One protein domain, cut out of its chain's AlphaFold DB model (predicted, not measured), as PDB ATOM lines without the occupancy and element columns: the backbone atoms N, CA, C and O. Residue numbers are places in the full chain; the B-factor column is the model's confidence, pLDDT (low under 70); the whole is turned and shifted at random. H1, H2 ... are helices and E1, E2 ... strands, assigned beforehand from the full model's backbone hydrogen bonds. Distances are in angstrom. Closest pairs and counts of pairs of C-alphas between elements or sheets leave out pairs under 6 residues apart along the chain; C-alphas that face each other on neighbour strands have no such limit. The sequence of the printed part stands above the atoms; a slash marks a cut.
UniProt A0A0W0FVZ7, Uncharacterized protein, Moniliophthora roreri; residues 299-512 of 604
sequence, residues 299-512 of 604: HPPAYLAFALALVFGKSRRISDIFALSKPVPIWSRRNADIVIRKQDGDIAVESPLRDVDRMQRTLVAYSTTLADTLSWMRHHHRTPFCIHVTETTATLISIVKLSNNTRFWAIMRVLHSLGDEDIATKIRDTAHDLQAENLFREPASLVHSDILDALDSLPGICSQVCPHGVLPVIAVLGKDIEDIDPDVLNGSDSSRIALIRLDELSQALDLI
ATOM      1  N   HIS A 299     144.175 128.127 152.397       95.38
ATOM      2  CA  HIS A 299     143.420 128.508 153.590       95.38
ATOM      3  C   HIS A 299     143.001 129.987 153.581       95.38
ATOM      4  O   HIS A 299     141.801 130.249 153.704       95.38
ATOM      5  N   PRO A 300     143.899 130.967 153.360       95.50
ATOM      6  CA  PRO A 300     143.466 132.360 153.338       95.50
ATOM      7  C   PRO A 300     142.492 132.698 152.201       95.50
ATOM      8  O   PRO A 300     141.481 133.343 152.478       95.50
ATOM      9  N   PRO A 301     142.704 132.249 150.946       96.31
ATOM     10  CA  PRO A 301     141.717 132.435 149.886       96.31
ATOM     11  C   PRO A 301     140.352 131.819 150.200       96.31
ATOM     12  O   PRO A 301     139.344 132.435 149.875       96.31
ATOM     13  N   ALA A 302     140.298 130.647 150.846       96.38
ATOM     14  CA  ALA A 302     139.038 130.025 151.253       96.38
ATOM     15  C   ALA A 302     138.287 130.903 152.269       96.38
ATOM     16  O   ALA A 302     137.120 131.240 152.064       96.38
ATOM     17  N   TYR A 303     138.982 131.356 153.312       96.56
ATOM     18  CA  TYR A 303     138.418 132.260 154.313       96.56
ATOM     19  C   TYR A 303     137.909 133.573 153.686       96.56
ATOM     20  O   TYR A 303     136.772 133.992 153.918       96.56
ATOM     21  N   LEU A 304     138.708 134.192 152.811       96.75
ATOM     22  CA  LEU A 304     138.329 135.430 152.128       96.75
ATOM     23  C   LEU A 304     137.217 135.230 151.092       96.75
ATOM     24  O   LEU A 304     136.414 136.139 150.906       96.75
ATOM     25  N   ALA A 305     137.114 134.064 150.450       96.56
ATOM     26  CA  ALA A 305     135.993 133.752 149.567       96.56
ATOM     27  C   ALA A 305     134.668 133.775 150.339       96.56
ATOM     28  O   ALA A 305     133.687 134.338 149.850       96.56
ATOM     29  N   PHE A 306     134.643 133.237 151.563       95.56
ATOM     30  CA  PHE A 306     133.471 133.332 152.433       95.56
ATOM     31  C   PHE A 306     133.150 134.787 152.806       95.56
ATOM     32  O   PHE A 306     132.007 135.224 152.673       95.56
ATOM     33  N   ALA A 307     134.158 135.566 153.205       95.69
ATOM     34  CA  ALA A 307     133.974 136.971 153.566       95.69
ATOM     35  C   ALA A 307     133.464 137.822 152.387       95.69
ATOM     36  O   ALA A 307     132.502 138.580 152.520       95.69
ATOM     37  N   LEU A 308     134.046 137.641 151.197       96.19
ATOM     38  CA  LEU A 308     133.595 138.282 149.960       96.19
ATOM     39  C   LEU A 308     132.168 137.862 149.603       96.19
ATOM     40  O   LEU A 308     131.377 138.703 149.175       96.19
ATOM     41  N   ALA A 309     131.814 136.591 149.814       94.75
ATOM     42  CA  ALA A 309     130.460 136.100 149.599       94.75
ATOM     43  C   ALA A 309     129.437 136.846 150.470       94.75
ATOM     44  O   ALA A 309     128.389 137.255 149.971       94.75
ATOM     45  N   LEU A 310     129.750 137.067 151.750       93.12
ATOM     46  CA  LEU A 310     128.890 137.821 152.667       93.12
ATOM     47  C   LEU A 310     128.763 139.290 152.252       93.12
ATOM     48  O   LEU A 310     127.656 139.831 152.187       93.12
ATOM     49  N   VAL A 311     129.884 139.933 151.924       93.62
ATOM     50  CA  VAL A 311     129.925 141.353 151.553       93.62
ATOM     51  C   VAL A 311     129.147 141.636 150.270       93.62
ATOM     52  O   VAL A 311     128.325 142.559 150.249       93.62
ATOM     53  N   PHE A 312     129.366 140.824 149.231       93.31
ATOM     54  CA  PHE A 312     128.675 140.916 147.941       93.31
ATOM     55  C   PHE A 312     127.314 140.212 147.922       93.31
ATOM     56  O   PHE A 312     126.609 140.274 146.914       93.31
ATOM     57  N   GLY A 313     126.888 139.623 149.048       89.56
ATOM     58  CA  GLY A 313     125.512 139.163 149.253       89.56
ATOM     59  C   GLY A 313     124.484 140.294 149.115       89.56
ATOM     60  O   GLY A 313     123.297 140.042 148.915       89.56
ATOM     61  N   LYS A 314     124.942 141.551 149.165       89.75
ATOM     62  CA  LYS A 314     124.197 142.752 148.778       89.75
ATOM     63  C   LYS A 314     125.006 143.525 147.740       89.75
ATOM     64  O   LYS A 314     126.227 143.580 147.825       89.75
ATOM     65  N   SER A 315     124.320 144.169 146.799       91.88
ATOM     66  CA  SER A 315     124.982 144.987 145.778       91.88
ATOM     67  C   SER A 315     125.711 146.171 146.421       91.88
ATOM     68  O   SER A 315     125.092 146.958 147.142       91.88
ATOM     69  N   ARG A 316     127.019 146.299 146.171       93.62
ATOM     70  CA  ARG A 316     127.901 147.319 146.781       93.62
ATOM     71  C   ARG A 316     128.822 147.952 145.755       93.62
ATOM     72  O   ARG A 316     129.009 147.391 144.679       93.62
ATOM     73  N   ARG A 317     129.412 149.112 146.050       95.62
ATOM     74  CA  ARG A 317     130.377 149.712 145.122       95.62
ATOM     75  C   ARG A 317     131.716 149.000 145.227       95.62
ATOM     76  O   ARG A 317     132.156 148.652 146.316       95.62
ATOM     77  N   ILE A 318     132.401 148.857 144.096       94.56
ATOM     78  CA  ILE A 318     133.761 148.295 144.051       94.56
ATOM     79  C   ILE A 318     134.701 149.090 144.955       94.56
ATOM     80  O   ILE A 318     135.466 148.492 145.696       94.56
ATOM     81  N   SER A 319     134.620 150.423 144.929       94.00
ATOM     82  CA  SER A 319     135.472 151.300 145.739       94.00
ATOM     83  C   SER A 319     135.286 151.144 147.250       94.00
ATOM     84  O   SER A 319     136.162 151.567 148.005       94.00
ATOM     85  N   ASP A 320     134.155 150.579 147.680       93.88
ATOM     86  CA  ASP A 320     133.871 150.351 149.097       93.88
ATOM     87  C   ASP A 320     134.649 149.130 149.605       93.88
ATOM     88  O   ASP A 320     134.986 149.078 150.775       93.88
ATOM     89  N   ILE A 321     134.979 148.171 148.730       94.31
ATOM     90  CA  ILE A 321     135.653 146.910 149.096       94.31
ATOM     91  C   ILE A 321     137.107 146.876 148.616       94.31
ATOM     92  O   ILE A 321     137.971 146.267 149.244       94.31
ATOM     93  N   PHE A 322     137.395 147.551 147.505       94.06
ATOM     94  CA  PHE A 322     138.710 147.584 146.889       94.06
ATOM     95  C   PHE A 322     139.299 148.995 146.928       94.06
ATOM     96  O   PHE A 322     138.708 149.956 146.427       94.06
ATOM     97  N   ALA A 323     140.505 149.119 147.476       92.69
ATOM     98  CA  ALA A 323     141.339 150.294 147.294       92.69
ATOM     99  C   ALA A 323     142.040 150.225 145.932       92.69
ATOM    100  O   ALA A 323     142.672 149.229 145.588       92.69
ATOM    101  N   LEU A 324     141.899 151.292 145.147       89.56
ATOM    102  CA  LEU A 324     142.378 151.388 143.768       89.56
ATOM    103  C   LEU A 324     143.349 152.561 143.621       89.56
ATOM    104  O   LEU A 324     143.218 153.579 144.307       89.56
ATOM    105  N   SER A 325     144.259 152.438 142.655       83.00
ATOM    106  CA  SER A 325     145.180 153.490 142.211       83.00
ATOM    107  C   SER A 325     144.469 154.812 141.907       83.00
ATOM    108  O   SER A 325     143.376 154.813 141.323       83.00
ATOM    109  N   LYS A 326     145.109 155.947 142.208       81.12
ATOM    110  CA  LYS A 326     144.590 157.265 141.809       81.12
ATOM    111  C   LYS A 326     145.000 157.583 140.355       81.12
ATOM    112  O   LYS A 326     146.108 157.249 139.964       81.12
ATOM    113  N   PRO A 327     144.146 158.254 139.553       83.88
ATOM    114  CA  PRO A 327     142.784 158.672 139.875       83.88
ATOM    115  C   PRO A 327     141.815 157.483 139.933       83.88
ATOM    116  O   PRO A 327     141.834 156.603 139.073       83.88
ATOM    117  N   VAL A 328     140.933 157.492 140.940       86.00
ATOM    118  CA  VAL A 328     139.965 156.408 141.176       86.00
ATOM    119  C   VAL A 328     139.033 156.264 139.962       86.00
ATOM    120  O   VAL A 328     138.333 157.229 139.629       86.00
ATOM    121  N   PRO A 329     138.973 155.086 139.312       88.69
ATOM    122  CA  PRO A 329     138.190 154.899 138.095       88.69
ATOM    123  C   PRO A 329     136.688 155.103 138.305       88.69
ATOM    124  O   PRO A 329     136.123 154.657 139.303       88.69
ATOM    125  N   ILE A 330     136.000 155.694 137.325       90.81
ATOM    126  CA  ILE A 330     134.551 155.958 137.405       90.81
ATOM    127  C   ILE A 330     133.753 154.656 137.560       90.81
ATOM    128  O   ILE A 330     132.767 154.622 138.298       90.81
ATOM    129  N   TRP A 331     134.182 153.575 136.900       92.31
ATOM    130  CA  TRP A 331     133.521 152.273 136.991       92.31
ATOM    131  C   TRP A 331     133.513 151.715 138.418       92.31
ATOM    132  O   TRP A 331     132.541 151.069 138.795       92.31
ATOM    133  N   SER A 332     134.522 152.036 139.237       93.19
ATOM    134  CA  SER A 332     134.615 151.541 140.616       93.19
ATOM    135  C   SER A 332     133.551 152.128 141.553       93.19
ATOM    136  O   SER A 332     133.224 151.546 142.583       93.19
ATOM    137  N   ARG A 333     132.949 153.263 141.176       94.25
ATOM    138  CA  ARG A 333     131.858 153.902 141.930       94.25
ATOM    139  C   ARG A 333     130.493 153.274 141.644       94.25
ATOM    140  O   ARG A 333     129.494 153.693 142.228       94.25
ATOM    141  N   ARG A 334     130.422 152.328 140.703       94.75
ATOM    142  CA  ARG A 334     129.189 151.617 140.363       94.75
ATOM    143  C   ARG A 334     128.956 150.493 141.360       94.75
ATOM    144  O   ARG A 334     129.906 149.857 141.806       94.75
ATOM    145  N   ASN A 335     127.684 150.235 141.641       96.25
ATOM    146  CA  ASN A 335     127.284 149.032 142.355       96.25
ATOM    147  C   ASN A 335     127.651 147.794 141.534       96.25
ATOM    148  O   ASN A 335     127.603 147.824 140.299       96.25
ATOM    149  N   ALA A 336     128.007 146.732 142.234       96.25
ATOM    150  CA  ALA A 336     128.535 145.512 141.684       96.25
ATOM    151  C   ALA A 336     128.056 144.301 142.482       96.25
ATOM    152  O   ALA A 336     127.786 144.396 143.681       96.25
ATOM    153  N   ASP A 337     127.996 143.171 141.792       96.31
ATOM    154  CA  ASP A 337     127.622 141.873 142.330       96.31
ATOM    155  C   ASP A 337     128.629 140.817 141.879       96.31
ATOM    156  O   ASP A 337     129.047 140.810 140.719       96.31
ATOM    157  N   ILE A 338     128.973 139.888 142.771       95.94
ATOM    158  CA  ILE A 338     129.596 138.626 142.362       95.94
ATOM    159  C   ILE A 338     128.496 137.758 141.758       95.94
ATOM    160  O   ILE A 338     127.424 137.614 142.351       95.94
ATOM    161  N   VAL A 339     128.732 137.212 140.566       93.69
ATOM    162  CA  VAL A 339     127.711 136.477 139.805       93.69
ATOM    163  C   VAL A 339     128.080 135.023 139.577       93.69
ATOM    164  O   VAL A 339     129.247 134.640 139.537       93.69
ATOM    165  N   ILE A 340     127.045 134.211 139.392       91.31
ATOM    166  CA  ILE A 340     127.146 132.784 139.118       91.31
ATOM    167  C   ILE A 340     126.485 132.515 137.777       91.31
ATOM    168  O   ILE A 340     125.322 132.881 137.581       91.31
ATOM    169  N   ARG A 341     127.226 131.877 136.870       87.06
ATOM    170  CA  ARG A 341     126.785 131.579 135.507       87.06
ATOM    171  C   ARG A 341     126.257 130.155 135.437       87.06
ATOM    172  O   ARG A 341     127.033 129.216 135.349       87.06
ATOM    173  N   LYS A 342     124.939 129.987 135.447       84.50
ATOM    174  CA  LYS A 342     124.289 128.686 135.267       84.50
ATOM    175  C   LYS A 342     123.867 128.500 133.815       84.50
ATOM    176  O   LYS A 342     123.590 129.470 133.115       84.50
ATOM    177  N   GLN A 343     123.813 127.249 133.385       80.25
ATOM    178  CA  GLN A 343     123.173 126.882 132.132       80.25
ATOM    179  C   GLN A 343     121.717 126.539 132.428       80.25
ATOM    180  O   GLN A 343     121.464 125.685 133.278       80.25
ATOM    181  N   ASP A 344     120.796 127.204 131.744       76.44
ATOM    182  CA  ASP A 344     119.371 126.895 131.754       76.44
ATOM    183  C   ASP A 344     118.942 126.564 130.317       76.44
ATOM    184  O   ASP A 344     118.769 127.444 129.469       76.44
ATOM    185  N   GLY A 345     118.918 125.266 130.001       77.62
ATOM    186  CA  GLY A 345     118.803 124.775 128.626       77.62
ATOM    187  C   GLY A 345     119.949 125.275 127.736       77.62
ATOM    188  O   GLY A 345     121.124 125.021 128.009       77.62
ATOM    189  N   ASP A 346     119.603 126.013 126.680       74.44
ATOM    190  CA  ASP A 346     120.569 126.625 125.755       74.44
ATOM    191  C   ASP A 346     120.991 128.048 126.177       74.44
ATOM    192  O   ASP A 346     121.820 128.673 125.514       74.44
ATOM    193  N   ILE A 347     120.433 128.586 127.270       77.31
ATOM    194  CA  ILE A 347     120.645 129.973 127.696       77.31
ATOM    195  C   ILE A 347     121.566 130.028 128.919       77.31
ATOM    196  O   ILE A 347     121.357 129.366 129.935       77.31
ATOM    197  N   ALA A 348     122.583 130.884 128.836       80.75
ATOM    198  CA  ALA A 348     123.421 131.246 129.970       80.75
ATOM    199  C   ALA A 348     122.664 132.214 130.892       80.75
ATOM    200  O   ALA A 348     122.423 133.366 130.521       80.75
ATOM    201  N   VAL A 349     122.322 131.778 132.104       85.69
ATOM    202  CA  VAL A 349     121.658 132.611 133.114       85.69
ATOM    203  C   VAL A 349     122.662 133.038 134.176       85.69
ATOM    204  O   VAL A 349     123.370 132.228 134.774       85.69
ATOM    205  N   GLU A 350     122.709 134.341 134.438       89.44
ATOM    206  CA  GLU A 350     123.513 134.920 135.509       89.44
ATOM    207  C   GLU A 350     122.640 135.264 136.700       89.44
ATOM    208  O   GLU A 350     121.715 136.066 136.588       89.44
ATOM    209  N   SER A 351     122.997 134.717 137.855       89.94
ATOM    210  CA  SER A 351     122.366 135.062 139.128       89.94
ATOM    211  C   SER A 351     123.383 135.773 140.018       89.94
ATOM    212  O   SER A 351     124.516 135.293 140.135       89.94
ATOM    213  N   PRO A 352     123.037 136.919 140.628       91.56
ATOM    214  CA  PRO A 352     123.894 137.510 141.638       91.56
ATOM    215  C   PRO A 352     123.945 136.605 142.870       91.56
ATOM    216  O   PRO A 352     122.988 135.901 143.195       91.56
ATOM    217  N   LEU A 353     125.069 136.637 143.572       89.81
ATOM    218  CA  LEU A 353     125.213 135.976 144.856       89.81
ATOM    219  C   LEU A 353     124.345 136.700 145.897       89.81
ATOM    220  O   LEU A 353     124.512 137.899 146.131       89.81
ATOM    221  N   ARG A 354     123.392 135.976 146.483       89.00
ATOM    222  CA  ARG A 354     122.422 136.461 147.474       89.00
ATOM    223  C   ARG A 354     122.243 135.430 148.582       89.00
ATOM    224  O   ARG A 354     122.610 134.270 148.396       89.00
ATOM    225  N   ASP A 355     121.720 135.891 149.719       80.00
ATOM    226  CA  ASP A 355     121.314 135.070 150.872       80.00
ATOM    227  C   ASP A 355     122.379 134.072 151.345       80.00
ATOM    228  O   ASP A 355     122.079 132.959 151.778       80.00
ATOM    229  N   VAL A 356     123.650 134.478 151.269       78.81
ATOM    230  CA  VAL A 356     124.790 133.642 151.662       78.81
ATOM    231  C   VAL A 356     124.709 133.259 153.133       78.81
ATOM    232  O   VAL A 356     125.139 132.175 153.490       78.81
ATOM    233  N   ASP A 357     124.142 134.104 153.986       68.44
ATOM    234  CA  ASP A 357     123.931 133.849 155.410       68.44
ATOM    235  C   ASP A 357     122.823 132.814 155.688       68.44
ATOM    236  O   ASP A 357     122.837 132.168 156.737       68.44
ATOM    237  N   ARG A 358     121.877 132.624 154.762       68.12
ATOM    238  CA  ARG A 358     120.655 131.823 154.976       68.12
ATOM    239  C   ARG A 358     120.618 130.531 154.179       68.12
ATOM    240  O   ARG A 358     120.066 129.541 154.653       68.12
ATOM    241  N   MET A 359     121.181 130.533 152.974       61.31
ATOM    242  CA  MET A 359     121.138 129.390 152.075       61.31
ATOM    243  C   MET A 359     122.456 128.635 152.078       61.31
ATOM    244  O   MET A 359     123.553 129.183 151.958       61.31
ATOM    245  N   GLN A 360     122.327 127.323 152.171       68.94
ATOM    246  CA  GLN A 360     123.457 126.428 152.134       68.94
ATOM    247  C   GLN A 360     123.721 126.027 150.684       68.94
ATOM    248  O   GLN A 360     123.016 125.189 150.123       68.94
ATOM    249  N   ARG A 361     124.720 126.686 150.100       79.56
ATOM    250  CA  ARG A 361     125.119 126.562 148.700       79.56
ATOM    251  C   ARG A 361     126.624 126.363 148.604       79.56
ATOM    252  O   ARG A 361     127.372 126.988 149.355       79.56
ATOM    253  N   THR A 362     127.049 125.569 147.628       89.38
ATOM    254  CA  THR A 362     128.461 125.454 147.236       89.38
ATOM    255  C   THR A 362     128.982 126.801 146.712       89.38
ATOM    256  O   THR A 362     128.494 127.333 145.711       89.38
ATOM    257  N   LEU A 363     129.976 127.370 147.396       92.81
ATOM    258  CA  LEU A 363     130.567 128.675 147.095       92.81
ATOM    259  C   LEU A 363     131.859 128.572 146.275       92.81
ATOM    260  O   LEU A 363     132.129 129.443 145.451       92.81
ATOM    261  N   VAL A 364     132.639 127.511 146.471       94.88
ATOM    262  CA  VAL A 364     133.974 127.364 145.885       94.88
ATOM    263  C   VAL A 364     134.081 126.062 145.102       94.88
ATOM    264  O   VAL A 364     133.751 124.986 145.605       94.88
ATOM    265  N   ALA A 365     134.596 126.171 143.879       94.38
ATOM    266  CA  ALA A 365     135.183 125.058 143.148       94.38
ATOM    267  C   ALA A 365     136.703 125.071 143.367       94.38
ATOM    268  O   ALA A 365     137.361 126.072 143.087       94.38
ATOM    269  N   TYR A 366     137.260 123.979 143.882       93.56
ATOM    270  CA  TYR A 366     138.708 123.819 143.997       93.56
ATOM    271  C   TYR A 366     139.269 123.202 142.719       93.56
ATOM    272  O   TYR A 366     138.674 122.287 142.154       93.56
ATOM    273  N   SER A 367     140.421 123.693 142.277       92.75
ATOM    274  CA  SER A 367     141.116 123.204 141.093       92.75
ATOM    275  C   SER A 367     142.607 123.092 141.385       92.75
ATOM    276  O   SER A 367     143.190 124.016 141.940       92.75
ATOM    277  N   THR A 368     143.228 121.974 141.016       90.56
ATOM    278  CA  THR A 368     144.687 121.772 141.112       90.56
ATOM    279  C   THR A 368     145.357 121.697 139.743       90.56
ATOM    280  O   THR A 368     146.574 121.572 139.650       90.56
ATOM    281  N   THR A 369     144.570 121.774 138.666       90.50
ATOM    282  CA  THR A 369     145.057 121.717 137.288       90.50
ATOM    283  C   THR A 369     144.557 122.916 136.495       90.50
ATOM    284  O   THR A 369     143.446 123.413 136.698       90.50
ATOM    285  N   LEU A 370     145.364 123.379 135.541       90.00
ATOM    286  CA  LEU A 370     144.949 124.462 134.652       90.00
ATOM    287  C   LEU A 370     143.718 124.070 133.817       90.00
ATOM    288  O   LEU A 370     142.846 124.901 133.589       90.00
ATOM    289  N   ALA A 371     143.609 122.802 133.414       90.69
ATOM    290  CA  ALA A 371     142.468 122.298 132.653       90.69
ATOM    291  C   ALA A 371     141.144 122.457 133.418       90.69
ATOM    292  O   ALA A 371     140.167 122.951 132.854       90.69
ATOM    293  N   ASP A 372     141.120 122.118 134.709       90.62
ATOM    294  CA  ASP A 372     139.927 122.279 135.549       90.62
ATOM    295  C   ASP A 372     139.581 123.761 135.753       90.62
ATOM    296  O   ASP A 372     138.412 124.145 135.718       90.62
ATOM    297  N   THR A 373     140.600 124.615 135.906       92.81
ATOM    298  CA  THR A 373     140.411 126.069 136.033       92.81
ATOM    299  C   THR A 373     139.830 126.666 134.752       92.81
ATOM    300  O   THR A 373     138.828 127.378 134.804       92.81
ATOM    301  N   LEU A 374     140.392 126.327 133.589       91.69
ATOM    302  CA  LEU A 374     139.879 126.753 132.284       91.69
ATOM    303  C   LEU A 374     138.477 126.211 132.023       91.69
ATOM    304  O   LEU A 374     137.636 126.919 131.469       91.69
ATOM    305  N   SER A 375     138.202 124.976 132.449       90.69
ATOM    306  CA  SER A 375     136.864 124.399 132.379       90.69
ATOM    307  C   SER A 375     135.868 125.233 133.183       90.69
ATOM    308  O   SER A 375     134.822 125.595 132.648       90.69
ATOM    309  N   TRP A 376     136.210 125.621 134.416       92.25
ATOM    310  CA  TRP A 376     135.372 126.500 135.234       92.25
ATOM    311  C   TRP A 376     135.185 127.893 134.613       92.25
ATOM    312  O   TRP A 376     134.082 128.430 134.658       92.25
ATOM    313  N   MET A 377     136.226 128.470 134.002       91.19
ATOM    314  CA  MET A 377     136.154 129.797 133.373       91.19
ATOM    315  C   MET A 377     135.291 129.817 132.103       91.19
ATOM    316  O   MET A 377     134.555 130.779 131.871       91.19
ATOM    317  N   ARG A 378     135.392 128.771 131.271       86.88
ATOM    318  CA  ARG A 378     134.705 128.674 129.970       86.88
ATOM    319  C   ARG A 378     133.255 128.220 130.104       86.88
ATOM    320  O   ARG A 378     132.391 128.703 129.374       86.88
ATOM    321  N   HIS A 379     132.992 127.266 130.993       77.50
ATOM    322  CA  HIS A 379     131.678 126.647 131.115       77.50
ATOM    323  C   HIS A 379     130.801 127.351 132.147       77.50
ATOM    324  O   HIS A 379     131.236 128.161 132.963       77.50
ATOM    325  N   HIS A 380     129.520 127.005 132.119       74.69
ATOM    326  CA  HIS A 380     128.589 127.384 133.166       74.69
ATOM    327  C   HIS A 380     128.970 126.669 134.464       74.69
ATOM    328  O   HIS A 380     129.041 125.442 134.523       74.69
ATOM    329  N   HIS A 381     129.201 127.450 135.509       78.00
ATOM    330  CA  HIS A 381     129.642 126.990 136.810       78.00
ATOM    331  C   HIS A 381     128.559 127.231 137.864       78.00
ATOM    332  O   HIS A 381     127.843 128.234 137.875       78.00
ATOM    333  N   ARG A 382     128.430 126.296 138.809       83.12
ATOM    334  CA  ARG A 382     127.433 126.404 139.888       83.12
ATOM    335  C   ARG A 382     127.919 127.234 141.081       83.12
ATOM    336  O   ARG A 382     127.092 127.628 141.909       83.12
ATOM    337  N   THR A 383     129.216 127.542 141.125       92.25
ATOM    338  CA  THR A 383     129.894 128.230 142.232       92.25
ATOM    339  C   THR A 383     130.292 129.666 141.858       92.25
ATOM    340  O   THR A 383     130.691 129.899 140.726       92.25
ATOM    341  N   PRO A 384     130.198 130.648 142.767       94.25
ATOM    342  CA  PRO A 384     130.665 132.023 142.536       94.25
ATOM    343  C   PRO A 384     132.188 132.163 142.469       94.25
ATOM    344  O   PRO A 384     132.683 133.116 141.868       94.25
ATOM    345  N   PHE A 385     132.917 131.224 143.071       96.25
ATOM    346  CA  PHE A 385     134.367 131.266 143.158       96.25
ATOM    347  C   PHE A 385     135.015 129.993 142.611       96.25
ATOM    348  O   PHE A 385     134.467 128.889 142.736       96.25
ATOM    349  N   CYS A 386     136.224 130.163 142.082       96.38
ATOM    350  CA  CYS A 386     137.193 129.099 141.852       96.38
ATOM    351  C   CYS A 386     138.478 129.405 142.622       96.38
ATOM    352  O   CYS A 386     138.946 130.542 142.596       96.38
ATOM    353  N   ILE A 387     139.040 128.412 143.310       96.75
ATOM    354  CA  ILE A 387     140.368 128.507 143.922       96.75
ATOM    355  C   ILE A 387     141.290 127.542 143.184       96.75
ATOM    356  O   ILE A 387     141.189 126.325 143.357       96.75
ATOM    357  N   HIS A 388     142.195 128.098 142.379       95.38
ATOM    358  CA  HIS A 388     143.275 127.353 141.745       95.38
ATOM    359  C   HIS A 388     144.434 127.205 142.734       95.38
ATOM    360  O   HIS A 388     145.011 128.207 143.160       95.38
ATOM    361  N   VAL A 389     144.756 125.973 143.116       92.69
ATOM    362  CA  VAL A 389     145.765 125.626 144.119       92.69
ATOM    363  C   VAL A 389     146.960 124.980 143.429       92.69
ATOM    364  O   VAL A 389     146.825 123.976 142.737       92.69
ATOM    365  N   THR A 390     148.135 125.541 143.681       89.19
ATOM    366  CA  THR A 390     149.443 124.958 143.355       89.19
ATOM    367  C   THR A 390     150.137 124.537 144.652       89.19
ATOM    368  O   THR A 390     149.603 124.756 145.742       89.19
ATOM    369  N   GLU A 391     151.336 123.966 144.562       83.25
ATOM    370  CA  GLU A 391     152.111 123.577 145.750       83.25
ATOM    371  C   GLU A 391     152.393 124.764 146.684       83.25
ATOM    372  O   GLU A 391     152.331 124.625 147.902       83.25
ATOM    373  N   THR A 392     152.658 125.948 146.123       85.50
ATOM    374  CA  THR A 392     153.140 127.112 146.886       85.50
ATOM    375  C   THR A 392     152.166 128.283 146.920       85.50
ATOM    376  O   THR A 392     152.289 129.160 147.773       85.50
ATOM    377  N   THR A 393     151.192 128.329 146.013       90.12
ATOM    378  CA  THR A 393     150.268 129.465 145.887       90.12
ATOM    379  C   THR A 393     148.836 129.011 145.652       90.12
ATOM    380  O   THR A 393     148.586 127.932 145.113       90.12
ATOM    381  N   ALA A 394     147.880 129.863 146.014       94.25
ATOM    382  CA  ALA A 394     146.487 129.689 145.641       94.25
ATOM    383  C   ALA A 394     145.908 131.003 145.109       94.25
ATOM    384  O   ALA A 394     146.163 132.079 145.652       94.25
ATOM    385  N   THR A 395     145.136 130.903 144.030       97.00
ATOM    386  CA  THR A 395     144.543 132.042 143.322       97.00
ATOM    387  C   THR A 395     143.024 131.922 143.349       97.00
ATOM    388  O   THR A 395     142.476 130.940 142.854       97.00
ATOM    389  N   LEU A 396     142.347 132.910 143.935       97.88
ATOM    390  CA  LEU A 396     140.887 133.002 143.970       97.88
ATOM    391  C   LEU A 396     140.391 133.779 142.749       97.88
ATOM    392  O   LEU A 396     140.862 134.877 142.476       97.88
ATOM    393  N   ILE A 397     139.411 133.234 142.044       97.44
ATOM    394  CA  ILE A 397     138.871 133.789 140.805       97.44
ATOM    395  C   ILE A 397     137.367 133.980 140.984       97.44
ATOM    396  O   ILE A 397     136.674 133.069 141.442       97.44
ATOM    397  N   SER A 398     136.852 135.151 140.614       97.06
ATOM    398  CA  SER A 398     135.411 135.408 140.545       97.06
ATOM    399  C   SER A 398     135.042 136.352 139.403       97.06
ATOM    400  O   SER A 398     135.884 137.083 138.874       97.06
ATOM    401  N   ILE A 399     133.763 136.334 139.026       96.00
ATOM    402  CA  ILE A 399     133.193 137.249 138.035       96.00
ATOM    403  C   ILE A 399     132.416 138.331 138.770       96.00
ATOM    404  O   ILE A 399     131.503 138.036 139.547       96.00
ATOM    405  N   VAL A 400     132.733 139.584 138.463       96.56
ATOM    406  CA  VAL A 400     132.057 140.748 139.029       96.56
ATOM    407  C   VAL A 400     131.255 141.450 137.942       96.56
ATOM    408  O   VAL A 400     131.793 141.840 136.906       96.56
ATOM    409  N   LYS A 401     129.955 141.629 138.180       96.56
ATOM    410  CA  LYS A 401     129.026 142.332 137.292       96.56
ATOM    411  C   LYS A 401     128.691 143.698 137.868       96.56
ATOM    412  O   LYS A 401     128.198 143.802 138.984       96.56
ATOM    413  N   LEU A 402     128.928 144.743 137.088       96.75
ATOM    414  CA  LEU A 402     128.582 146.118 137.426       96.75
ATOM    415  C   LEU A 402     127.121 146.423 137.062       96.75
ATOM    416  O   LEU A 402     126.544 145.822 136.158       96.75
ATOM    417  N   SER A 403     126.543 147.446 137.693       95.75
ATOM    418  CA  SER A 403     125.154 147.879 137.472       95.75
ATOM    419  C   SER A 403     124.820 148.331 136.042       95.75
ATOM    420  O   SER A 403     123.652 148.451 135.688       95.75
ATOM    421  N   ASN A 404     125.824 148.573 135.194       94.75
ATOM    422  CA  ASN A 404     125.654 148.817 133.754       94.75
ATOM    423  C   ASN A 404     125.721 147.537 132.905       94.75
ATOM    424  O   ASN A 404     125.917 147.631 131.696       94.75
ATOM    425  N   ASN A 405     125.616 146.361 133.527       93.94
ATOM    426  CA  ASN A 405     125.733 145.047 132.896       93.94
ATOM    427  C   ASN A 405     127.093 144.747 132.243       93.94
ATOM    428  O   ASN A 405     127.185 143.794 131.467       93.94
ATOM    429  N   THR A 406     128.142 145.512 132.565       95.69
ATOM    430  CA  THR A 406     129.520 145.153 132.189       95.69
ATOM    431  C   THR A 406     130.156 144.260 133.248       95.69
ATOM    432  O   THR A 406     129.761 144.315 134.414       95.69
ATOM    433  N   ARG A 407     131.117 143.421 132.851       95.25
ATOM    434  CA  ARG A 407     131.736 142.413 133.725       95.25
ATOM    435  C   ARG A 407     133.248 142.480 133.700       95.25
ATOM    436  O   ARG A 407     133.829 142.941 132.724       95.25
ATOM    437  N   PHE A 408     133.879 141.989 134.749       96.06
ATOM    438  CA  PHE A 408     135.320 141.784 134.782       96.06
ATOM    439  C   PHE A 408     135.658 140.593 135.684       96.06
ATOM    440  O   PHE A 408     134.858 140.199 136.538       96.06
ATOM    441  N   TRP A 409     136.837 140.023 135.475       96.38
ATOM    442  CA  TRP A 409     137.423 138.988 136.313       96.38
ATOM    443  C   TRP A 409     138.132 139.642 137.495       96.38
ATOM    444  O   TRP A 409     139.023 140.464 137.298       96.38
ATOM    445  N   ALA A 410     137.761 139.283 138.719       96.81
ATOM    446  CA  ALA A 410     138.551 139.599 139.901       96.81
ATOM    447  C   ALA A 410     139.427 138.385 140.216       96.81
ATOM    448  O   ALA A 410     138.906 137.328 140.585       96.81
ATOM    449  N   ILE A 411     140.739 138.534 140.033       97.06
ATOM    450  CA  ILE A 411     141.715 137.464 140.249       97.06
ATOM    451  C   ILE A 411     142.593 137.859 141.422       97.06
ATOM    452  O   ILE A 411     143.266 138.885 141.377       97.06
ATOM    453  N   MET A 412     142.553 137.060 142.481       97.25
ATOM    454  CA  MET A 412     143.054 137.428 143.791       97.25
ATOM    455  C   MET A 412     144.131 136.476 144.304       97.25
ATOM    456  O   MET A 412     143.958 135.258 144.274       97.25
ATOM    457  N   ARG A 413     145.196 137.043 144.876       95.69
ATOM    458  CA  ARG A 413     146.164 136.329 145.725       95.69
ATOM    459  C   ARG A 413     146.278 136.990 147.092       95.69
ATOM    460  O   ARG A 413     145.960 138.167 147.264       95.69
ATOM    461  N   VAL A 414     146.720 136.203 148.065       93.75
ATOM    462  CA  VAL A 414     146.884 136.639 149.452       93.75
ATOM    463  C   VAL A 414     148.365 136.668 149.795       93.75
ATOM    464  O   VAL A 414     149.072 135.691 149.567       93.75
ATOM    465  N   LEU A 415     148.821 137.789 150.343       91.06
ATOM    466  CA  LEU A 415     150.171 137.976 150.852       91.06
ATOM    467  C   LEU A 415     150.161 137.958 152.377       91.06
ATOM    468  O   LEU A 415     149.312 138.580 153.019       91.06
ATOM    469  N   HIS A 416     151.137 137.264 152.953       83.25
ATOM    470  CA  HIS A 416     151.364 137.234 154.393       83.25
ATOM    471  C   HIS A 416     152.367 138.328 154.769       83.25
ATOM    472  O   HIS A 416     153.507 138.295 154.311       83.25
ATOM    473  N   SER A 417     151.965 139.285 155.610       68.12
ATOM    474  CA  SER A 417     152.813 140.431 155.973       68.12
ATOM    475  C   SER A 417     153.597 140.263 157.288       68.12
ATOM    476  O   SER A 417     154.108 141.248 157.818       68.12
ATOM    477  N   LEU A 418     153.716 139.052 157.838       59.00
ATOM    478  CA  LEU A 418     154.149 138.824 159.232       59.00
ATOM    479  C   LEU A 418     155.584 139.281 159.605       59.00
ATOM    480  O   LEU A 418     155.974 139.129 160.757       59.00
ATOM    481  N   GLY A 419     156.365 139.868 158.694       58.41
ATOM    482  CA  GLY A 419     157.664 140.467 159.034       58.41
ATOM    483  C   GLY A 419     158.465 141.002 157.850       58.41
ATOM    484  O   GLY A 419     159.688 140.992 157.889       58.41
ATOM    485  N   ASP A 420     157.798 141.392 156.767       64.69
ATOM    486  CA  ASP A 420     158.456 141.588 155.480       64.69
ATOM    487  C   ASP A 420     158.687 143.075 155.173       64.69
ATOM    488  O   ASP A 420     157.731 143.853 155.058       64.69
ATOM    489  N   GLU A 421     159.962 143.465 155.068       65.38
ATOM    490  CA  GLU A 421     160.381 144.856 154.834       65.38
ATOM    491  C   GLU A 421     160.092 145.333 153.398       65.38
ATOM    492  O   GLU A 421     159.958 146.534 153.178       65.38
ATOM    493  N   ASP A 422     159.900 144.419 152.433       83.94
ATOM    494  CA  ASP A 422     159.694 144.747 151.010       83.94
ATOM    495  C   ASP A 422     158.310 144.345 150.466       83.94
ATOM    496  O   ASP A 422     158.138 143.768 149.388       83.94
ATOM    497  N   ILE A 423     157.272 144.663 151.236       86.25
ATOM    498  CA  ILE A 423     155.898 144.324 150.858       86.25
ATOM    499  C   ILE A 423     155.444 144.998 149.558       86.25
ATOM    500  O   ILE A 423     154.672 144.427 148.793       86.25
ATOM    501  N   ALA A 424     155.951 146.203 149.286       86.25
ATOM    502  CA  ALA A 424     155.658 146.966 148.080       86.25
ATOM    503  C   ALA A 424     156.078 146.210 146.813       86.25
ATOM    504  O   ALA A 424     155.314 146.138 145.848       86.25
ATOM    505  N   THR A 425     157.277 145.622 146.818       86.81
ATOM    506  CA  THR A 425     157.767 144.828 145.688       86.81
ATOM    507  C   THR A 425     156.986 143.533 145.559       86.81
ATOM    508  O   THR A 425     156.510 143.248 144.468       86.81
ATOM    509  N   LYS A 426     156.688 142.832 146.662       89.44
ATOM    510  CA  LYS A 426     155.836 141.631 146.598       89.44
ATOM    511  C   LYS A 426     154.441 141.908 146.049       89.44
ATOM    512  O   LYS A 426     153.920 141.087 145.296       89.44
ATOM    513  N   ILE A 427     153.836 143.047 146.393       90.50
ATOM    514  CA  ILE A 427     152.554 143.469 145.816       90.50
ATOM    515  C   ILE A 427     152.701 143.670 144.304       90.50
ATOM    516  O   ILE A 427     151.882 143.152 143.550       90.50
ATOM    517  N   ARG A 428     153.744 144.375 143.845       89.06
ATOM    518  CA  ARG A 428     153.986 144.596 142.409       89.06
ATOM    519  C   ARG A 428     154.242 143.296 141.649       89.06
ATOM    520  O   ARG A 428     153.617 143.087 140.614       89.06
ATOM    521  N   ASP A 429     155.090 142.421 142.178       89.94
ATOM    522  CA  ASP A 429     155.422 141.133 141.563       89.94
ATOM    523  C   ASP A 429     154.182 140.239 141.483       89.94
ATOM    524  O   ASP A 429     153.837 139.716 140.425       89.94
ATOM    525  N   THR A 430     153.419 140.159 142.577       91.94
ATOM    526  CA  THR A 430     152.163 139.396 142.608       91.94
ATOM    527  C   THR A 430     151.138 139.970 141.639       91.94
ATOM    528  O   THR A 430     150.437 139.220 140.965       91.94
ATOM    529  N   ALA A 431     151.031 141.295 141.542       90.88
ATOM    530  CA  ALA A 431     150.124 141.934 140.601       90.88
ATOM    531  C   ALA A 431     150.523 141.657 139.153       90.88
ATOM    532  O   ALA A 431     149.645 141.401 138.333       90.88
ATOM    533  N   HIS A 432     151.823 141.690 138.853       90.31
ATOM    534  CA  HIS A 432     152.365 141.346 137.545       90.31
ATOM    535  C   HIS A 432     152.036 139.894 137.169       90.31
ATOM    536  O   HIS A 432     151.561 139.655 136.060       90.31
ATOM    537  N   ASP A 433     152.190 138.943 138.094       90.69
ATOM    538  CA  ASP A 433     151.837 137.531 137.884       90.69
ATOM    539  C   ASP A 433     150.339 137.300 137.639       90.69
ATOM    540  O   ASP A 433     149.949 136.324 136.999       90.69
ATOM    541  N   LEU A 434     149.492 138.180 138.172       92.56
ATOM    542  CA  LEU A 434     148.037 138.116 138.031       92.56
ATOM    543  C   LEU A 434     147.507 138.816 136.774       92.56
ATOM    544  O   LEU A 434     146.302 138.771 136.518       92.56
ATOM    545  N   GLN A 435     148.370 139.462 135.987       90.19
ATOM    546  CA  GLN A 435     147.985 140.024 134.692       90.19
ATOM    547  C   GLN A 435     147.601 138.910 133.717       90.19
ATOM    548  O   GLN A 435     148.156 137.813 133.771       90.19
ATOM    549  N   ALA A 436     146.677 139.197 132.797       88.44
ATOM    550  CA  ALA A 436     146.157 138.223 131.835       88.44
ATOM    551  C   ALA A 436     147.275 137.506 131.060       88.44
ATOM    552  O   ALA A 436     147.206 136.306 130.814       88.44
ATOM    553  N   GLU A 437     148.341 138.232 130.722       86.88
ATOM    554  CA  GLU A 437     149.463 137.713 129.956       86.88
ATOM    555  C   GLU A 437     150.361 136.781 130.775       86.88
ATOM    556  O   GLU A 437     151.033 135.942 130.175       86.88
ATOM    557  N   ASN A 438     150.384 136.907 132.103       88.12
ATOM    558  CA  ASN A 438     151.268 136.160 133.004       88.12
ATOM    559  C   ASN A 438     150.532 135.109 133.845       88.12
ATOM    560  O   ASN A 438     151.171 134.243 134.448       88.12
ATOM    561  N   LEU A 439     149.201 135.157 133.849       86.00
ATOM    562  CA  LEU A 439     148.353 134.290 134.643       86.00
ATOM    563  C   LEU A 439     148.636 132.812 134.328       86.00
ATOM    564  O   LEU A 439     148.579 132.389 133.177       86.00
ATOM    565  N   PHE A 440     148.947 132.033 135.366       82.94
ATOM    566  CA  PHE A 440     149.287 130.603 135.278       82.94
ATOM    567  C   PHE A 440     150.460 130.260 134.339       82.94
ATOM    568  O   PHE A 440     150.547 129.126 133.862       82.94
ATOM    569  N   ARG A 441     151.378 131.199 134.059       73.31
ATOM    570  CA  ARG A 441     152.587 130.876 133.286       73.31
ATOM    571  C   ARG A 441     153.460 129.877 134.039       73.31
ATOM    572  O   ARG A 441     154.155 130.229 134.988       73.31
ATOM    573  N   GLU A 442     153.495 128.651 133.537       62.75
ATOM    574  CA  GLU A 442     154.609 127.741 133.773       62.75
ATOM    575  C   GLU A 442     155.713 127.995 132.731       62.75
ATOM    576  O   GLU A 442     155.394 128.291 131.574       62.75
ATOM    577  N   PRO A 443     157.005 127.833 133.075       48.66
ATOM    578  CA  PRO A 443     158.129 128.128 132.178       48.66
ATOM    579  C   PRO A 443     158.154 127.362 130.837       48.66
ATOM    580  O   PRO A 443     159.028 127.629 130.015       48.66
ATOM    581  N   ALA A 444     157.243 126.408 130.598       45.25
ATOM    582  CA  ALA A 444     157.307 125.460 129.482       45.25
ATOM    583  C   ALA A 444     156.015 125.306 128.638       45.25
ATOM    584  O   ALA A 444     155.943 124.396 127.813       45.25
ATOM    585  N   SER A 445     154.983 126.141 128.813       52.78
ATOM    586  CA  SER A 445     153.621 125.847 128.316       52.78
ATOM    587  C   SER A 445     153.192 126.602 127.035       52.78
ATOM    588  O   SER A 445     153.292 127.823 126.941       52.78
ATOM    589  N   LEU A 446     152.634 125.854 126.063       53.06
ATOM    590  CA  LEU A 446     151.941 126.320 124.840       53.06
ATOM    591  C   LEU A 446     150.482 126.784 125.093       53.06
ATOM    592  O   LEU A 446     149.769 127.106 124.149       53.06
ATOM    593  N   VAL A 447     150.024 126.815 126.350       62.75
ATOM    594  CA  VAL A 447     148.604 126.971 126.755       62.75
ATOM    595  C   VAL A 447     148.196 128.448 126.925       62.75
ATOM    596  O   VAL A 447     147.122 128.773 127.422       62.75
ATOM    597  N   HIS A 448     149.051 129.385 126.509       73.44
ATOM    598  CA  HIS A 448     148.818 130.820 126.708       73.44
ATOM    599  C   HIS A 448     147.589 131.343 125.948       73.44
ATOM    600  O   HIS A 448     146.796 132.094 126.513       73.44
ATOM    601  N   SER A 449     147.377 130.885 124.708       81.00
ATOM    602  CA  SER A 449     146.203 131.275 123.915       81.00
ATOM    603  C   SER A 449     144.897 130.822 124.564       81.00
ATOM    604  O   SER A 449     143.935 131.577 124.601       81.00
ATOM    605  N   ASP A 450     144.884 129.628 125.159       86.94
ATOM    606  CA  ASP A 450     143.694 129.060 125.789       86.94
ATOM    607  C   ASP A 450     143.190 129.891 126.982       86.94
ATOM    608  O   ASP A 450     141.976 130.001 127.190       86.94
ATOM    609  N   ILE A 451     144.113 130.461 127.762       89.50
ATOM    610  CA  ILE A 451     143.795 131.317 128.913       89.50
ATOM    611  C   ILE A 451     143.192 132.634 128.438       89.50
ATOM    612  O   ILE A 451     142.144 133.037 128.943       89.50
ATOM    613  N   LEU A 452     143.817 133.282 127.451       91.00
ATOM    614  CA  LEU A 452     143.299 134.529 126.891       91.00
ATOM    615  C   LEU A 452     141.923 134.322 126.252       91.00
ATOM    616  O   LEU A 452     141.001 135.075 126.555       91.00
ATOM    617  N   ASP A 453     141.741 133.242 125.490       90.56
ATOM    618  CA  ASP A 453     140.448 132.881 124.900       90.56
ATOM    619  C   ASP A 453     139.372 132.662 125.980       90.56
ATOM    620  O   ASP A 453     138.221 133.074 125.824       90.56
ATOM    621  N   ALA A 454     139.730 132.035 127.108       91.38
ATOM    622  CA  ALA A 454     138.813 131.860 128.233       91.38
ATOM    623  C   ALA A 454     138.441 133.200 128.888       91.38
ATOM    624  O   ALA A 454     137.267 133.421 129.190       91.38
ATOM    625  N   LEU A 455     139.408 134.099 129.080       93.12
ATOM    626  CA  LEU A 455     139.167 135.432 129.634       93.12
ATOM    627  C   LEU A 455     138.274 136.277 128.713       93.12
ATOM    628  O   LEU A 455     137.307 136.876 129.191       93.12
ATOM    629  N   ASP A 456     138.549 136.248 127.407       91.56
ATOM    630  CA  ASP A 456     137.818 136.989 126.371       91.56
ATOM    631  C   ASP A 456     136.419 136.429 126.093       91.56
ATOM    632  O   ASP A 456     135.551 137.140 125.580       91.56
ATOM    633  N   SER A 457     136.150 135.184 126.495       89.50
ATOM    634  CA  SER A 457     134.814 134.583 126.411       89.50
ATOM    635  C   SER A 457     133.783 135.219 127.358       89.50
ATOM    636  O   SER A 457     132.584 134.931 127.262       89.50
ATOM    637  N   LEU A 458     134.215 136.083 128.288       89.94
ATOM    638  CA  LEU A 458     133.325 136.747 129.235       89.94
ATOM    639  C   LEU A 458     132.416 137.763 128.508       89.94
ATOM    640  O   LEU A 458     132.902 138.708 127.890       89.94
ATOM    641  N   PRO A 459     131.078 137.657 128.589       88.50
ATOM    642  CA  PRO A 459     130.200 138.572 127.869       88.50
ATOM    643  C   PRO A 459     130.220 139.989 128.463       88.50
ATOM    644  O   PRO A 459     130.098 140.189 129.672       88.50
ATOM    645  N   GLY A 460     130.282 141.011 127.604       91.00
ATOM    646  CA  GLY A 460     130.173 142.414 128.024       91.00
ATOM    647  C   GLY A 460     131.325 142.879 128.921       91.00
ATOM    648  O   GLY A 460     131.083 143.527 129.941       91.00
ATOM    649  N   ILE A 461     132.564 142.530 128.563       93.75
ATOM    650  CA  ILE A 461     133.771 142.897 129.312       93.75
ATOM    651  C   ILE A 461     133.856 144.414 129.527       93.75
ATOM    652  O   ILE A 461     133.679 145.219 128.609       93.75
ATOM    653  N   CYS A 462     134.150 144.819 130.761       92.50
ATOM    654  CA  CYS A 462     134.416 146.197 131.131       92.50
ATOM    655  C   CYS A 462     135.834 146.579 130.689       92.50
ATOM    656  O   CYS A 462     136.797 146.442 131.442       92.50
ATOM    657  N   SER A 463     135.960 147.113 129.474       86.81
ATOM    658  CA  SER A 463     137.244 147.530 128.886       86.81
ATOM    659  C   SER A 463     138.000 148.608 129.680       86.81
ATOM    660  O   SER A 463     139.163 148.876 129.404       86.81
ATOM    661  N   GLN A 464     137.356 149.236 130.671       87.00
ATOM    662  CA  GLN A 464     137.962 150.260 131.531       87.00
ATOM    663  C   GLN A 464     138.746 149.687 132.724       87.00
ATOM    664  O   GLN A 464     139.392 150.458 133.441       87.00
ATOM    665  N   VAL A 465     138.635 148.381 132.987       85.38
ATOM    666  CA  VAL A 465     139.315 147.721 134.109       85.38
ATOM    667  C   VAL A 465     140.782 147.493 133.753       85.38
ATOM    668  O   VAL A 465     141.633 148.139 134.349       85.38
ATOM    669  N   CYS A 466     141.043 146.650 132.752       82.25
ATOM    670  CA  CYS A 466     142.358 146.263 132.225       82.25
ATOM    671  C   CYS A 466     142.150 145.464 130.916       82.25
ATOM    672  O   CYS A 466     141.001 145.108 130.609       82.25
ATOM    673  N   PRO A 467     143.222 145.141 130.164       80.88
ATOM    674  CA  PRO A 467     143.168 144.149 129.086       80.88
ATOM    675  C   PRO A 467     142.478 142.856 129.541       80.88
ATOM    676  O   PRO A 467     142.603 142.454 130.702       80.88
ATOM    677  N   HIS A 468     141.682 142.253 128.654       89.06
ATOM    678  CA  HIS A 468     140.900 141.034 128.927       89.06
ATOM    679  C   HIS A 468     139.932 141.133 130.130       89.06
ATOM    680  O   HIS A 468     139.395 140.135 130.606       89.06
ATOM    681  N   GLY A 469     139.694 142.347 130.651       91.75
ATOM    682  CA  GLY A 469     138.844 142.574 131.816       91.75
ATOM    683  C   GLY A 469     139.367 141.944 133.102       91.75
ATOM    684  O   GLY A 469     138.550 141.584 133.942       91.75
ATOM    685  N   VAL A 470     140.678 141.776 133.269       93.75
ATOM    686  CA  VAL A 470     141.262 141.191 134.488       93.75
ATOM    687  C   VAL A 470     141.636 142.279 135.485       93.75
ATOM    688  O   VAL A 470     142.468 143.127 135.190       93.75
ATOM    689  N   LEU A 471     141.069 142.242 136.687       94.88
ATOM    690  CA  LEU A 471     141.518 143.038 137.825       94.88
ATOM    691  C   LEU A 471     142.398 142.169 138.738       94.88
ATOM    692  O   LEU A 471     141.852 141.314 139.441       94.88
ATOM    693  N   PRO A 472     143.726 142.393 138.769       94.50
ATOM    694  CA  PRO A 472     144.591 141.882 139.823       94.50
ATOM    695  C   PRO A 472     144.160 142.433 141.182       94.50
ATOM    696  O   PRO A 472     144.155 143.648 141.405       94.50
ATOM    697  N   VAL A 473     143.795 141.536 142.091       96.00
ATOM    698  CA  VAL A 473     143.386 141.845 143.460       96.00
ATOM    699  C   VAL A 473     144.395 141.237 144.429       96.00
ATOM    700  O   VAL A 473     144.768 140.071 144.316       96.00
ATOM    701  N   ILE A 474     144.841 142.007 145.413       95.50
ATOM    702  CA  ILE A 474     145.781 141.526 146.426       95.50
ATOM    703  C   ILE A 474     145.189 141.779 147.808       95.50
ATOM    704  O   ILE A 474     144.806 142.897 148.149       95.50
ATOM    705  N   ALA A 475     145.105 140.723 148.611       94.50
ATOM    706  CA  ALA A 475     144.820 140.834 150.036       94.50
ATOM    707  C   ALA A 475     146.133 140.746 150.809       94.50
ATOM    708  O   ALA A 475     146.893 139.799 150.623       94.50
ATOM    709  N   VAL A 476     146.391 141.709 151.687       93.00
ATOM    710  CA  VAL A 476     147.605 141.744 152.506       93.00
ATOM    711  C   VAL A 476     147.224 141.485 153.956       93.00
ATOM    712  O   VAL A 476     146.709 142.363 154.632       93.00
ATOM    713  N   LEU A 477     147.445 140.266 154.441       90.56
ATOM    714  CA  LEU A 477     147.057 139.903 155.802       90.56
ATOM    715  C   LEU A 477     147.949 140.578 156.842       90.56
ATOM    716  O   LEU A 477     149.175 140.468 156.766       90.56
ATOM    717  N   GLY A 478     147.317 141.185 157.848       85.25
ATOM    718  CA  GLY A 478     147.995 141.768 159.008       85.25
ATOM    719  C   GLY A 478     148.595 143.157 158.782       85.25
ATOM    720  O   GLY A 478     149.384 143.594 159.613       85.25
ATOM    721  N   LYS A 479     148.253 143.841 157.684       83.81
ATOM    722  CA  LYS A 479     148.539 145.269 157.493       83.81
ATOM    723  C   LYS A 479     147.302 145.993 157.003       83.81
ATOM    724  O   LYS A 479     146.615 145.498 156.107       83.81
ATOM    725  N   ASP A 480     147.078 147.181 157.544       81.94
ATOM    726  CA  ASP A 480     146.048 148.066 157.035       81.94
ATOM    727  C   ASP A 480     146.509 148.694 155.720       81.94
ATOM    728  O   ASP A 480     147.697 148.911 155.476       81.94
ATOM    729  N   ILE A 481     145.556 149.002 154.838       83.00
ATOM    730  CA  ILE A 481     145.870 149.654 153.556       83.00
ATOM    731  C   ILE A 481     146.542 151.010 153.782       83.00
ATOM    732  O   ILE A 481     147.347 151.433 152.957       83.00
ATOM    733  N   GLU A 482     146.217 151.687 154.883       82.00
ATOM    734  CA  GLU A 482     146.807 152.977 155.246       82.00
ATOM    735  C   GLU A 482     148.317 152.876 155.523       82.00
ATOM    736  O   GLU A 482     149.032 153.855 155.317       82.00
ATOM    737  N   ASP A 483     148.804 151.686 155.892       81.25
ATOM    738  CA  ASP A 483     150.225 151.402 156.120       81.25
ATOM    739  C   ASP A 483     150.973 151.004 154.836       81.25
ATOM    740  O   ASP A 483     152.196 150.832 154.844       81.25
ATOM    741  N   ILE A 484     150.257 150.814 153.724       82.94
ATOM    742  CA  ILE A 484     150.843 150.471 152.427       82.94
ATOM    743  C   ILE A 484     151.084 151.763 151.653       82.94
ATOM    744  O   ILE A 484     150.173 152.568 151.456       82.94
ATOM    745  N   ASP A 485     152.318 151.936 151.175       79.44
ATOM    746  CA  ASP A 485     152.702 153.105 150.389       79.44
ATOM    747  C   ASP A 485     151.732 153.294 149.198       79.44
ATOM    748  O   ASP A 485     151.587 152.387 148.365       79.44
ATOM    749  N   PRO A 486     151.047 154.451 149.094       73.06
ATOM    750  CA  PRO A 486     150.095 154.716 148.022       73.06
ATOM    751  C   PRO A 486     150.718 154.621 146.622       73.06
ATOM    752  O   PRO A 486     149.990 154.357 145.660       73.06
ATOM    753  N   ASP A 487     152.036 154.792 146.494       76.19
ATOM    754  CA  ASP A 487     152.747 154.675 145.222       76.19
ATOM    755  C   ASP A 487     152.839 153.231 144.714       76.19
ATOM    756  O   ASP A 487     153.001 153.013 143.514       76.19
ATOM    757  N   VAL A 488     152.609 152.229 145.572       77.56
ATOM    758  CA  VAL A 488     152.493 150.817 145.161       77.56
ATOM    759  C   VAL A 488     151.342 150.614 144.176       77.56
ATOM    760  O   VAL A 488     151.431 149.774 143.281       77.56
ATOM    761  N   LEU A 489     150.277 151.406 144.304       70.94
ATOM    762  CA  LEU A 489     149.132 151.360 143.395       70.94
ATOM    763  C   LEU A 489     149.346 152.202 142.138       70.94
ATOM    764  O   LEU A 489     148.661 151.982 141.143       70.94
ATOM    765  N   ASN A 490     150.297 153.133 142.149       69.00
ATOM    766  CA  ASN A 490     150.576 154.043 141.039       69.00
ATOM    767  C   ASN A 490     151.618 153.445 140.068       69.00
ATOM    768  O   ASN A 490     152.531 154.138 139.619       69.00
ATOM    769  N   GLY A 491     151.501 152.146 139.758       59.78
ATOM    770  CA  GLY A 491     152.334 151.474 138.756       59.78
ATOM    771  C   GLY A 491     152.129 152.039 137.343       59.78
ATOM    772  O   GLY A 491     151.164 152.756 137.087       59.78
ATOM    773  N   SER A 492     153.043 151.712 136.420       53.72
ATOM    774  CA  SER A 492     153.002 152.155 135.015       53.72
ATOM    775  C   SER A 492     151.608 152.013 134.389       53.72
ATOM    776  O   SER A 492     150.934 151.010 134.621       53.72
ATOM    777  N   ASP A 493     151.223 152.987 133.559       53.56
ATOM    778  CA  ASP A 493     149.869 153.289 133.045       53.56
ATOM    779  C   ASP A 493     149.010 152.127 132.475       53.56
ATOM    780  O   ASP A 493     147.833 152.338 132.171       53.56
ATOM    781  N   SER A 494     149.540 150.911 132.305       52.66
ATOM    782  CA  SER A 494     148.868 149.789 131.636       52.66
ATOM    783  C   SER A 494     148.159 148.785 132.557       52.66
ATOM    784  O   SER A 494     147.258 148.097 132.077       52.66
ATOM    785  N   SER A 495     148.490 148.689 133.853       62.97
ATOM    786  CA  SER A 495     147.919 147.657 134.743       62.97
ATOM    787  C   SER A 495     147.387 148.236 136.052       62.97
ATOM    788  O   SER A 495     148.154 148.642 136.924       62.97
ATOM    789  N   ARG A 496     146.059 148.247 136.214       81.12
ATOM    790  CA  ARG A 496     145.406 148.654 137.466       81.12
ATOM    791  C   ARG A 496     145.463 147.520 138.481       81.12
ATOM    792  O   ARG A 496     145.145 146.386 138.145       81.12
ATOM    793  N   ILE A 497     145.804 147.848 139.722       89.31
ATOM    794  CA  ILE A 497     145.873 146.904 140.845       89.31
ATOM    795  C   ILE A 497     144.827 147.318 141.882       89.31
ATOM    796  O   ILE A 497     144.599 148.513 142.099       89.31
ATOM    797  N   ALA A 498     144.184 146.336 142.510       93.25
ATOM    798  CA  ALA A 498     143.268 146.529 143.625       93.25
ATOM    799  C   ALA A 498     143.807 145.881 144.905       93.25
ATOM    800  O   ALA A 498     144.261 144.738 144.878       93.25
ATOM    801  N   LEU A 499     143.691 146.576 146.036       94.88
ATOM    802  CA  LEU A 499     143.891 145.996 147.366       94.88
ATOM    803  C   LEU A 499     142.548 145.785 148.051       94.88
ATOM    804  O   LEU A 499     141.656 146.622 147.932       94.88
ATOM    805  N   ILE A 500     142.399 144.687 148.784       94.94
ATOM    806  CA  ILE A 500     141.189 144.424 149.571       94.94
ATOM    807  C   ILE A 500     141.214 145.197 150.884       94.94
ATOM    808  O   ILE A 500     142.180 145.107 151.637       94.94
ATOM    809  N   ARG A 501     140.110 145.890 151.174       94.62
ATOM    810  CA  ARG A 501     139.799 146.498 152.474       94.62
ATOM    811  C   ARG A 501     139.371 145.410 153.458       94.62
ATOM    812  O   ARG A 501     138.227 144.959 153.443       94.62
ATOM    813  N   LEU A 502     140.328 144.903 154.235       93.38
ATOM    814  CA  LEU A 502     140.115 143.771 155.147       93.38
ATOM    815  C   LEU A 502     139.264 144.150 156.366       93.38
ATOM    816  O   LEU A 502     138.565 143.295 156.900       93.38
ATOM    817  N   ASP A 503     139.246 145.428 156.736       92.56
ATOM    818  CA  ASP A 503     138.350 146.020 157.729       92.56
ATOM    819  C   ASP A 503     136.873 145.854 157.343       92.56
ATOM    820  O   ASP A 503     136.060 145.415 158.156       92.56
ATOM    821  N   GLU A 504     136.529 146.117 156.082       92.81
ATOM    822  CA  GLU A 504     135.168 145.942 155.560       92.81
ATOM    823  C   GLU A 504     134.753 144.463 155.535       92.81
ATOM    824  O   GLU A 504     133.607 144.117 155.841       92.81
ATOM    825  N   LEU A 505     135.694 143.567 155.210       93.56
ATOM    826  CA  LEU A 505     135.456 142.124 155.271       93.56
ATOM    827  C   LEU A 505     135.269 141.647 156.719       93.56
ATOM    828  O   LEU A 505     134.347 140.875 156.985       93.56
ATOM    829  N   SER A 506     136.098 142.129 157.651       94.19
ATOM    830  CA  SER A 506     136.000 141.816 159.082       94.19
ATOM    831  C   SER A 506     134.648 142.236 159.648       94.19
ATOM    832  O   SER A 506     133.964 141.424 160.262       94.19
ATOM    833  N   GLN A 507     134.209 143.468 159.370       93.31
ATOM    834  CA  GLN A 507     132.910 143.962 159.829       93.31
ATOM    835  C   GLN A 507     131.755 143.094 159.323       93.31
ATOM    836  O   GLN A 507     130.805 142.838 160.058       93.31
ATOM    837  N   ALA A 508     131.817 142.616 158.077       92.06
ATOM    838  CA  ALA A 508     130.783 141.738 157.539       92.06
ATOM    839  C   ALA A 508     130.756 140.357 158.210       92.06
ATOM    840  O   ALA A 508     129.676 139.791 158.378       92.06
ATOM    841  N   LEU A 509     131.918 139.829 158.598       93.25
ATOM    842  CA  LEU A 509     132.037 138.567 159.328       93.25
ATOM    843  C   LEU A 509     131.498 138.688 160.759       93.25
ATOM    844  O   LEU A 509     130.751 137.813 161.193       93.25
ATOM    845  N   ASP A 510     131.793 139.793 161.448       92.25
ATOM    846  CA  ASP A 510     131.347 140.050 162.826       92.25
ATOM    847  C   ASP A 510     129.817 140.217 162.947       92.25
ATOM    848  O   ASP A 510     129.248 140.057 164.028       92.25
ATOM    849  N   LEU A 511     129.123 140.513 161.840       91.50
ATOM    850  CA  LEU A 511     127.659 140.593 161.805       91.50
ATOM    851  C   LEU A 511     126.969 139.222 161.817       91.50
ATOM    852  O   LEU A 511     125.758 139.173 162.041       91.50
ATOM    853  N   ILE A 512     127.693 138.131 161.549       91.31
ATOM    854  CA  ILE A 512     127.126 136.782 161.512       91.31
ATOM    855  C   ILE A 512     127.279 136.128 162.890       91.31
ATOM    856  O   ILE A 512     128.407 135.871 163.319       91.31
TER     857      ILE A 512
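Overview. This is residues 299 to 512 of the 604 residues of an uncharacterized protein of Moniliophthora roreri (UniProt A0A0W0FVZ7). A strongly twisted, branched sheet of nine strands makes the core, with helices on both faces: H1 packs on one face and H7 crosses it, while H4 and H5 cover the opposite face and H6 lies side by side with H4. The hairpin E2 and E3 reaches away from the core. You have 214 printed residues with seven named helices and nine named strands, along the chain H1, H2, E1, H3, E2, E3, E4, H4, E5, E6, E7, H5, H6, E8, E9 and H7; the neighbour strands pair in both ways, some parallel and some antiparallel, and the class is mixed, helices and strands. The whole is compact, with a radius of gyration of the C-alphas of 16.3 A and spans of 52 by 46 by 34 A.

Along the chain. Find C-alpha 299 at (143.420, 128.508, 153.590); from there H1 runs 18.7 A to residue 311. Next come H2, residues 318 to 321, E1, 322 to 324, and H3, 330 to 333. E2, residues 335 to 344, is 25.8 A long and bends by 56 degrees at residue 338; E3 is 347 to 352. Then read E4, 364 to 367, H4, 370 to 378, E5, 385 to 389, E6, 394 to 402, 25.7 A, and E7, 407 to 416, 29.0 A. H5, 423 to 433, spans 15.2 A; H6 is 448 to 456, E8, 470 to 477, 22.1 A, and E9, 498 to 500. H7, 502 to 510, ends at C-alpha 510, (131.347, 140.050, 162.826).

Arrangement. Start at E6: E2 and E5 lie on one side of it, E7 on the other. Look for N 337 and O 401 at 2.9 A for E2, N 395 and O 388 at 2.8 A for E5, and N 412 and O 396 at 2.8 A for E7. E5, E6 and E7 form a meander, each strand the antiparallel neighbour of the one before. E7 and E8 are parallel, with N 473 and O 411 at 2.8 A. E4, H4, E5 and E7, H5 H6, E8 are strand-helix-strand units, parallel neighbour strands with helices between, each with a right-handed crossover. H1 and H2 are on the same face of the sheet; H4 and H5, at heights of 8.6 A and 9.1 A, are on the opposite face. H3, H6 and H7 only graze the sheet. H1 and H7 touch, about perpendicular at 73 degrees, closest at the C-alphas of Ala 307 and Leu 505, 5.6 A. In H1, H4, H5, H6 and H7 every O i to N i+4 pair is within hydrogen-bond range; H2 and H3 are too short for one.

Size, cuts and confidence. The C-alphas farthest apart are those of Gly 345 and Glu 421, 53.1 A. The printed part has no cut. The long links are E3 to E4, H5 to H6, H6 to E8 and E8 to E9. Look for pLDDT under 70 at residues 357 to 360, 417 to 421, 442 to 447 and 490 to 495.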